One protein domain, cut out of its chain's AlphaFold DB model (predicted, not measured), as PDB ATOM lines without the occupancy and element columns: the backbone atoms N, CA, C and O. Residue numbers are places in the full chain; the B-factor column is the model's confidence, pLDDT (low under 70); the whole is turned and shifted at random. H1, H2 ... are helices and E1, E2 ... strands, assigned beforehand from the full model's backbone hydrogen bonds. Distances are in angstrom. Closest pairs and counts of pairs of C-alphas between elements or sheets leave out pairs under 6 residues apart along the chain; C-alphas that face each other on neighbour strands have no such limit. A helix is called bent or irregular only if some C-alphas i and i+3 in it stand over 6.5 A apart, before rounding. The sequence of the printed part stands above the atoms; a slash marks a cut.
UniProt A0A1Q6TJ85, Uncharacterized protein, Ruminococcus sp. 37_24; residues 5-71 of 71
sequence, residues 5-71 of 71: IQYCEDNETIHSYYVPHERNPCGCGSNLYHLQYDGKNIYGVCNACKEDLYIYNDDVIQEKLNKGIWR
ATOM      1  N   ILE A   5     142.066 117.287  88.647       96.94
ATOM      2  CA  ILE A   5     141.550 117.859  87.397       96.94
ATOM      3  C   ILE A   5     140.247 117.151  87.014       96.94
ATOM      4  O   ILE A   5     140.102 115.950  87.249       96.94
ATOM      5  N   GLN A   6     139.303 117.893  86.431       97.50
ATOM      6  CA  GLN A   6     138.096 117.318  85.836       97.50
ATOM      7  C   GLN A   6     138.386 116.748  84.436       97.50
ATOM      8  O   GLN A   6     138.906 117.441  83.560       97.50
ATOM      9  N   TYR A   7     137.988 115.503  84.212       96.50
ATOM     10  CA  TYR A   7     138.066 114.762  82.957       96.50
ATOM     11  C   TYR A   7     136.665 114.460  82.416       96.50
ATOM     12  O   TYR A   7     135.685 114.415  83.169       96.50
ATOM     13  N   CYS A   8     136.580 114.252  81.105       94.25
ATOM     14  CA  CYS A   8     135.404 113.731  80.419       94.25
ATOM     15  C   CYS A   8     135.108 112.281  80.846       94.25
ATOM     16  O   CYS A   8     135.892 111.644  81.551       94.25
ATOM     17  N   GLU A   9     133.967 111.744  80.408       92.56
ATOM     18  CA  GLU A   9     133.545 110.366  80.716       92.56
ATOM     19  C   GLU A   9     134.507 109.300  80.167       92.56
ATOM     20  O   GLU A   9     134.586 108.205  80.717       92.56
ATOM     21  N   ASP A  10     135.280 109.643  79.131       92.88
ATOM     22  CA  ASP A  10     136.351 108.801  78.586       92.88
ATOM     23  C   ASP A  10     137.545 108.634  79.540       92.88
ATOM     24  O   ASP A  10     138.383 107.766  79.321       92.88
ATOM     25  N   ASN A  11     137.612 109.428  80.616       91.06
ATOM     26  CA  ASN A  11     138.675 109.409  81.616       91.06
ATOM     27  C   ASN A  11     140.092 109.687  81.068       91.06
ATOM     28  O   ASN A  11     141.087 109.448  81.761       91.06
ATOM     29  N   GLU A  12     140.188 110.195  79.842       93.94
ATOM     30  CA  GLU A  12     141.443 110.477  79.137       93.94
ATOM     31  C   GLU A  12     141.532 111.954  78.755       93.94
ATOM     32  O   GLU A  12     142.592 112.577  78.864       93.94
ATOM     33  N   THR A  13     140.400 112.549  78.384       94.69
ATOM     34  CA  THR A  13     140.325 113.931  77.929       94.69
ATOM     35  C   THR A  13     140.032 114.859  79.100       94.69
ATOM     36  O   THR A  13     139.052 114.679  79.823       94.69
ATOM     37  N   ILE A  14     140.855 115.896  79.294       95.56
ATOM     38  CA  ILE A  14     140.558 116.952  80.274       95.56
ATOM     39  C   ILE A  14     139.293 117.679  79.831       95.56
ATOM     40  O   ILE A  14     139.239 118.230  78.726       95.56
ATOM     41  N   HIS A  15     138.304 117.740  80.719       95.81
ATOM     42  CA  HIS A  15     137.081 118.471  80.453       95.81
ATOM     43  C   HIS A  15     137.402 119.967  80.384       95.81
ATOM     44  O   HIS A  15     137.747 120.603  81.386       95.81
ATOM     45  N   SER A  16     137.332 120.509  79.170       95.12
ATOM     46  CA  SER A  16     137.686 121.892  78.874       95.12
ATOM     47  C   SER A  16     136.469 122.668  78.395       95.12
ATOM     48  O   SER A  16     135.606 122.130  77.705       95.12
ATOM     49  N   TYR A  17     136.414 123.949  78.733       93.06
ATOM     50  CA  TYR A  17     135.339 124.846  78.332       93.06
ATOM     51  C   TYR A  17     135.901 126.185  77.860       93.06
ATOM     52  O   TYR A  17     137.008 126.585  78.223       93.06
ATOM     53  N   TYR A  18     135.110 126.880  77.048       90.62
ATOM     54  CA  TYR A  18     135.322 128.280  76.708       90.62
ATOM     55  C   TYR A  18     134.135 129.083  77.242       90.62
ATOM     56  O   TYR A  18     133.021 128.562  77.328       90.62
ATOM     57  N   VAL A  19     134.367 130.344  77.600       82.56
ATOM     58  CA  VAL A  19     133.295 131.252  78.018       82.56
ATOM     59  C   VAL A  19     133.026 132.224  76.870       82.56
ATOM     60  O   VAL A  19     133.910 133.018  76.533       82.56
ATOM     61  N   PRO A  20     131.853 132.147  76.214       80.00
ATOM     62  CA  PRO A  20     131.500 133.083  75.157       80.00
ATOM     63  C   PRO A  20     131.568 134.526  75.665       80.00
ATOM     64  O   PRO A  20     131.095 134.827  76.757       80.00
ATOM     65  N   HIS A  21     132.116 135.425  74.848       80.88
ATOM     66  CA  HIS A  21     132.151 136.874  75.093       80.88
ATOM     67  C   HIS A  21     132.985 137.362  76.291       80.88
ATOM     68  O   HIS A  21     133.059 138.573  76.503       80.88
ATOM     69  N   GLU A  22     133.678 136.488  77.022       73.19
ATOM     70  CA  GLU A  22     134.658 136.925  78.019       73.19
ATOM     71  C   GLU A  22     136.030 137.196  77.393       73.19
ATOM     72  O   GLU A  22     136.538 136.437  76.560       73.19
ATOM     73  N   ARG A  23     136.661 138.300  77.814       70.00
ATOM     74  CA  ARG A  23     138.076 138.541  77.518       70.00
ATOM     75  C   ARG A  23     138.902 137.573  78.346       70.00
ATOM     76  O   ARG A  23     138.702 137.510  79.549       70.00
ATOM     77  N   ASN A  24     139.851 136.902  77.693       78.31
ATOM     78  CA  ASN A  24     140.925 136.117  78.302       78.31
ATOM     79  C   ASN A  24     141.417 136.769  79.624       78.31
ATOM     80  O   ASN A  24     142.196 137.730  79.581       78.31
ATOM     81  N   PRO A  25     140.951 136.276  80.788       82.25
ATOM     82  CA  PRO A  25     141.055 137.003  82.052       82.25
ATOM     83  C   PRO A  25     142.486 137.010  82.594       82.25
ATOM     84  O   PRO A  25     142.886 137.945  83.276       82.25
ATOM     85  N   CYS A  26     143.290 136.016  82.217       89.69
ATOM     86  CA  CYS A  26     144.706 135.940  82.573       89.69
ATOM     87  C   CYS A  26     145.652 136.681  81.611       89.69
ATOM     88  O   CYS A  26     146.861 136.666  81.816       89.69
ATOM     89  N   GLY A  27     145.161 137.279  80.518       89.31
ATOM     90  CA  GLY A  27     146.007 138.061  79.603       89.31
ATOM     91  C   GLY A  27     146.966 137.257  78.702       89.31
ATOM     92  O   GLY A  27     147.556 137.839  77.802       89.31
ATOM     93  N   CYS A  28     147.043 135.923  78.825       92.06
ATOM     94  CA  CYS A  28     148.016 135.099  78.080       92.06
ATOM     95  C   CYS A  28     147.676 134.779  76.603       92.06
ATOM     96  O   CYS A  28     148.500 134.230  75.881       92.06
ATOM     97  N   GLY A  29     146.460 135.082  76.155       87.88
ATOM     98  CA  GLY A  29     145.944 134.863  74.801       87.88
ATOM     99  C   GLY A  29     145.033 133.638  74.666       87.88
ATOM    100  O   GLY A  29     144.374 133.494  73.642       87.88
ATOM    101  N   SER A  30     144.955 132.777  75.684       90.31
ATOM    102  CA  SER A  30     144.107 131.578  75.665       90.31
ATOM    103  C   SER A  30     142.680 131.865  76.136       90.31
ATOM    104  O   SER A  30     142.464 132.637  77.064       90.31
ATOM    105  N   ASN A  31     141.709 131.200  75.515       91.06
ATOM    106  CA  ASN A  31     140.287 131.231  75.872       91.06
ATOM    107  C   ASN A  31     139.751 129.844  76.276       91.06
ATOM    108  O   ASN A  31     138.539 129.628  76.260       91.06
ATOM    109  N   LEU A  32     140.652 128.908  76.587       93.44
ATOM    110  CA  LEU A  32     140.316 127.537  76.946       93.44
ATOM    111  C   LEU A  32     140.713 127.266  78.397       93.44
ATOM    112  O   LEU A  32     141.852 127.525  78.806       93.44
ATOM    113  N   TYR A  33     139.767 126.733  79.160       95.06
ATOM    114  CA  TYR A  33     139.864 126.591  80.608       95.06
ATOM    115  C   TYR A  33     139.486 125.176  81.047       95.06
ATOM    116  O   TYR A  33     138.752 124.483  80.344       95.06
ATOM    117  N   HIS A  34     139.953 124.766  82.222       96.56
ATOM    118  CA  HIS A  34     139.585 123.513  82.881       96.56
ATOM    119  C   HIS A  34     139.343 123.754  84.371       96.56
ATOM    120  O   HIS A  34     139.702 124.804  84.906       96.56
ATOM    121  N   LEU A  35     138.735 122.779  85.045       97.19
ATOM    122  CA  LEU A  35     138.475 122.861  86.479       97.19
ATOM    123  C   LEU A  35     139.487 122.047  87.287       97.19
ATOM    124  O   LEU A  35     139.879 120.947  86.883       97.19
ATOM    125  N   GLN A  36     139.864 122.579  88.450       97.69
ATOM    126  CA  GLN A  36     140.684 121.891  89.446       97.69
ATOM    127  C   GLN A  36     140.027 121.914  90.828       97.69
ATOM    128  O   GLN A  36     139.455 122.925  91.209       97.69
ATOM    129  N   TYR A  37     140.140 120.834  91.604       96.81
ATOM    130  CA  TYR A  37     139.562 120.694  92.943       96.81
ATOM    131  C   TYR A  37     140.640 120.384  93.985       96.81
ATOM    132  O   TYR A  37     141.390 119.419  93.838       96.81
ATOM    133  N   ASP A  38     140.726 121.179  95.051       95.62
ATOM    134  CA  ASP A  38     141.734 120.996  96.113       95.62
ATOM    135  C   ASP A  38     141.265 120.122  97.292       95.62
ATOM    136  O   ASP A  38     142.047 119.859  98.203       95.62
ATOM    137  N   GLY A  39     140.015 119.646  97.274       93.31
ATOM    138  CA  GLY A  39     139.379 118.970  98.412       93.31
ATOM    139  C   GLY A  39     138.392 119.849  99.186       93.31
ATOM    140  O   GLY A  39     137.678 119.330 100.040       93.31
ATOM    141  N   LYS A  40     138.333 121.146  98.870       93.38
ATOM    142  CA  LYS A  40     137.387 122.121  99.417       93.38
ATOM    143  C   LYS A  40     136.777 123.005  98.326       93.38
ATOM    144  O   LYS A  40     135.564 123.115  98.260       93.38
ATOM    145  N   ASN A  41     137.605 123.594  97.469       95.19
ATOM    146  CA  ASN A  41     137.231 124.585  96.464       95.19
ATOM    147  C   ASN A  41     137.476 124.070  95.043       95.19
ATOM    148  O   ASN A  41     138.448 123.345  94.799       95.19
ATOM    149  N   ILE A  42     136.640 124.510  94.097       97.00
ATOM    150  CA  ILE A  42     136.872 124.322  92.659       97.00
ATOM    151  C   ILE A  42     137.362 125.631  92.040       97.00
ATOM    152  O   ILE A  42     136.709 126.665  92.170       97.00
ATOM    153  N   TYR A  43     138.472 125.547  91.314       96.25
ATOM    154  CA  TYR A  43     139.127 126.644  90.612       96.25
ATOM    155  C   TYR A  43     138.882 126.511  89.110       96.25
ATOM    156  O   TYR A  43     139.041 125.421  88.555       96.25
ATOM    157  N   GLY A  44     138.524 127.612  88.449       95.50
ATOM    158  CA  GLY A  44     138.635 127.731  86.995       95.50
ATOM    159  C   GLY A  44     140.068 128.093  86.625       95.50
ATOM    160  O   GLY A  44     140.586 129.078  87.138       95.50
ATOM    161  N   VAL A  45     140.716 127.308  85.766       96.44
ATOM    162  CA  VAL A  45     142.156 127.418  85.493       96.44
ATOM    163  C   VAL A  45     142.420 127.538  83.998       96.44
ATOM    164  O   VAL A  45     141.844 126.809  83.187       96.44
ATOM    165  N   CYS A  46     143.337 128.427  83.615       95.25
ATOM    166  CA  CYS A  46     143.760 128.561  82.222       95.25
ATOM    167  C   CYS A  46     144.503 127.318  81.710       95.25
ATOM    168  O   CYS A  46     145.453 126.841  82.335       95.25
ATOM    169  N   ASN A  47     144.146 126.823  80.519       94.06
ATOM    170  CA  ASN A  47     144.859 125.698  79.912       94.06
ATOM    171  C   ASN A  47     146.287 126.066  79.492       94.06
ATOM    172  O   ASN A  47     147.146 125.183  79.508       94.06
ATOM    173  N   ALA A  48     146.556 127.329  79.154       94.31
ATOM    174  CA  ALA A  48     147.866 127.773  78.684       94.31
ATOM    175  C   ALA A  48     148.801 128.186  79.831       94.31
ATOM    176  O   ALA A  48     149.805 127.519  80.061       94.31
ATOM    177  N   CYS A  49     148.469 129.251  80.569       95.06
ATOM    178  CA  CYS A  49     149.359 129.801  81.601       95.06
ATOM    179  C   CYS A  49     149.172 129.190  82.996       95.06
ATOM    180  O   CYS A  49     149.974 129.473  83.879       95.06
ATOM    181  N   LYS A  50     148.152 128.341  83.190       95.31
ATOM    182  CA  LYS A  50     147.842 127.661  84.462       95.31
ATOM    183  C   LYS A  50     147.451 128.586  85.624       95.31
ATOM    184  O   LYS A  50     147.405 128.119  86.756       95.31
ATOM    185  N   GLU A  51     147.130 129.845  85.338       95.25
ATOM    186  CA  GLU A  51     146.623 130.797  86.330       95.25
ATOM    187  C   GLU A  51     145.218 130.401  86.810       95.25
ATOM    188  O   GLU A  51     144.372 130.001  85.998       95.25
ATOM    189  N   ASP A  52     144.972 130.552  88.115       95.69
ATOM    190  CA  ASP A  52     143.641 130.445  88.713       95.69
ATOM    191  C   ASP A  52     142.841 131.713  88.382       95.69
ATOM    192  O   ASP A  52     143.231 132.825  88.727       95.69
ATOM    193  N   LEU A  53     141.706 131.554  87.710       92.94
ATOM    194  CA  LEU A  53     140.900 132.665  87.201       92.94
ATOM    195  C   LEU A  53     139.791 133.066  88.175       92.94
ATOM    196  O   LEU A  53     139.476 134.244  88.320       92.94
ATOM    197  N   TYR A  54     139.171 132.074  88.810       92.94
ATOM    198  CA  TYR A  54     138.083 132.255  89.765       92.94
ATOM    199  C   TYR A  54     137.881 130.994  90.608       92.94
ATOM    200  O   TYR A  54     138.389 129.918  90.280       92.94
ATOM    201  N   ILE A  55     137.091 131.132  91.672       95.25
ATOM    202  CA  ILE A  55     136.699 130.046  92.572       95.25
ATOM    203  C   ILE A  55     135.172 129.950  92.576       95.25
ATOM    204  O   ILE A  55     134.490 130.972  92.650       95.25
ATOM    205  N   TYR A  56     134.631 128.737  92.471       92.69
ATOM    206  CA  TYR A  56     133.192 128.508  92.619       92.69
ATOM    207  C   TYR A  56     132.741 128.662  94.077       92.69
ATOM    208  O   TYR A  56     133.466 128.292  94.997       92.69
ATOM    209  N   ASN A  57     131.524 129.174  94.276       89.62
ATOM    210  CA  ASN A  57     130.881 129.213  95.589       89.62
ATOM    211  C   ASN A  57     130.430 127.813  96.036       89.62
ATOM    212  O   ASN A  57     130.177 126.937  95.210       89.62
ATOM    213  N   ASP A  58     130.286 127.621  97.346       86.62
ATOM    214  CA  ASP A  58     129.996 126.312  97.948       86.62
ATOM    215  C   ASP A  58     128.738 125.639  97.368       86.62
ATOM    216  O   ASP A  58     128.732 124.426  97.144       86.62
ATOM    217  N   ASP A  59     127.715 126.429  97.031       87.44
ATOM    218  CA  ASP A  59     126.418 125.941  96.544       87.44
ATOM    219  C   ASP A  59     126.506 125.162  95.222       87.44
ATOM    220  O   ASP A  59     125.715 124.251  94.984       87.44
ATOM    221  N   VAL A  60     127.475 125.480  94.357       89.62
ATOM    222  CA  VAL A  60     127.623 124.820  93.046       89.62
ATOM    223  C   VAL A  60     128.752 123.795  93.011       89.62
ATOM    224  O   VAL A  60     128.866 123.048  92.037       89.62
ATOM    225  N   ILE A  61     129.575 123.705  94.062       92.06
ATOM    226  CA  ILE A  61     130.691 122.749  94.114       92.06
ATOM    227  C   ILE A  61     130.170 121.318  94.000       92.06
ATOM    228  O   ILE A  61     130.658 120.562  93.161       92.06
ATOM    229  N   GLN A  62     129.143 120.952  94.773       91.12
ATOM    230  CA  GLN A  62     128.587 119.593  94.735       91.12
ATOM    231  C   GLN A  62     127.999 119.248  93.363       91.12
ATOM    232  O   GLN A  62     128.219 118.154  92.848       91.12
ATOM    233  N   GLU A  63     127.317 120.199  92.720       92.00
ATOM    234  CA  GLU A  63     126.784 120.007  91.370       92.00
ATOM    235  C   GLU A  63     127.900 119.731  90.349       92.00
ATOM    236  O   GLU A  63     127.757 118.874  89.477       92.00
ATOM    237  N   LYS A  64     129.034 120.435  90.460       91.38
ATOM    238  CA  LYS A  64     130.192 120.248  89.577       91.38
ATOM    239  C   LYS A  64     130.940 118.950  89.860       91.38
ATOM    240  O   LYS A  64     131.366 118.298  88.911       91.38
ATOM    241  N   LEU A  65     131.083 118.561  91.128       93.31
ATOM    242  CA  LEU A  65     131.736 117.305  91.510       93.31
ATOM    243  C   LEU A  65     130.972 116.077  90.996       93.31
ATOM    244  O   LEU A  65     131.600 115.077  90.661       93.31
ATOM    245  N   ASN A  66     129.649 116.180  90.850       91.50
ATOM    246  CA  ASN A  66     128.807 115.135  90.259       91.50
ATOM    247  C   ASN A  66     128.919 115.032  88.725       91.50
ATOM    248  O   ASN A  66     128.282 114.167  88.124       91.50
ATOM    249  N   LYS A  67     129.696 115.910  88.075       88.69
ATOM    250  CA  LYS A  67     129.911 115.925  86.623       88.69
ATOM    251  C   LYS A  67     131.356 115.559  86.296       88.69
ATOM    252  O   LYS A  67     132.295 116.127  86.863       88.69
ATOM    253  N   GLY A  68     131.530 114.685  85.309       86.94
ATOM    254  CA  GLY A  68     132.848 114.229  84.864       86.94
ATOM    255  C   GLY A  68     133.582 113.386  85.910       86.94
ATOM    256  O   GLY A  68     133.017 112.971  86.921       86.94
ATOM    257  N   ILE A  69     134.860 113.123  85.653       94.75
ATOM    258  CA  ILE A  69     135.725 112.298  86.504       94.75
ATOM    259  C   ILE A  69     136.825 113.180  87.104       94.75
ATOM    260  O   ILE A  69     137.442 113.958  86.391       94.75
ATOM    261  N   TRP A  70     137.108 113.066  88.405       95.81
ATOM    262  CA  TRP A  70     138.081 113.927  89.102       95.81
ATOM    263  C   TRP A  70     139.322 113.148  89.557       95.81
ATOM    264  O   TRP A  70     139.196 112.235  90.380       95.81
ATOM    265  N   ARG A  71     140.518 113.518  89.071       92.88
ATOM    266  CA  ARG A  71     141.786 112.801  89.343       92.88
ATOM    267  C   ARG A  71     142.950 113.720  89.664       92.88
ATOM    268  O   ARG A  71     143.082 114.759  88.986       92.88
TER     269      ARG A  71
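Overview. This is residues 5 to 71 of the 71 residues of an uncharacterized protein of Ruminococcus sp. 37_24 (UniProt A0A1Q6TJ85). Little regular structure is present: a small meander sheet, E2, E3, E4, each strand the antiparallel neighbour of the one before, with a long loop, residues 8 to 32, tied to E2 by residues 16 to 17, and a short helix, H1, grazing the sheet. The 67 printed residues run E1, E2, E3, E4, H1, class mixed, with 25 in named elements. The whole is compact, radius of gyration of the C-alphas 11.8 A, spanning 30 by 27 by 20 A.

Along the chain. E1, residues 5 to 7, begins at C-alpha 5 (141.550, 117.859, 87.397). E2, 33 to 37, measures 13.7 A; E3, 42 to 46, 13.2 A; E4, 52 to 55, 8.0 A. H1, 58 to 65, 11.2 A, ends at C-alpha 65 (131.736, 117.305, 91.510); it is only just irregular, C-alphas 59 and 62 being 6.9 A apart.

Arrangement. E1 pairs with no named strand; its closest C-alpha to E2 is Ile 5, 4.6 A from that of Gln 36. E1 is apart from E3, E4 and H1. Hairpin E2 and E3 stands at 148 degrees, N 34 to O 45 2.9 A; hairpin E3 and E4 at 156 degrees, N 53 to O 44 2.8 A. H1 only grazes the sheet; its closest C-alphas with E3 are Ile 61 and Ile 42, 6.5 A. In H1, 2 of 4 O i to N i+4 pairs and 4 of 5 O i to N i+3 pairs are within hydrogen-bond range.

Size, cuts and confidence. The C-alphas farthest apart, Asp 10 and Gly 27, are 30.8 A apart. The printed part has no cut; the link E1 to E2 is long. No printed residue is under 70 in pLDDT.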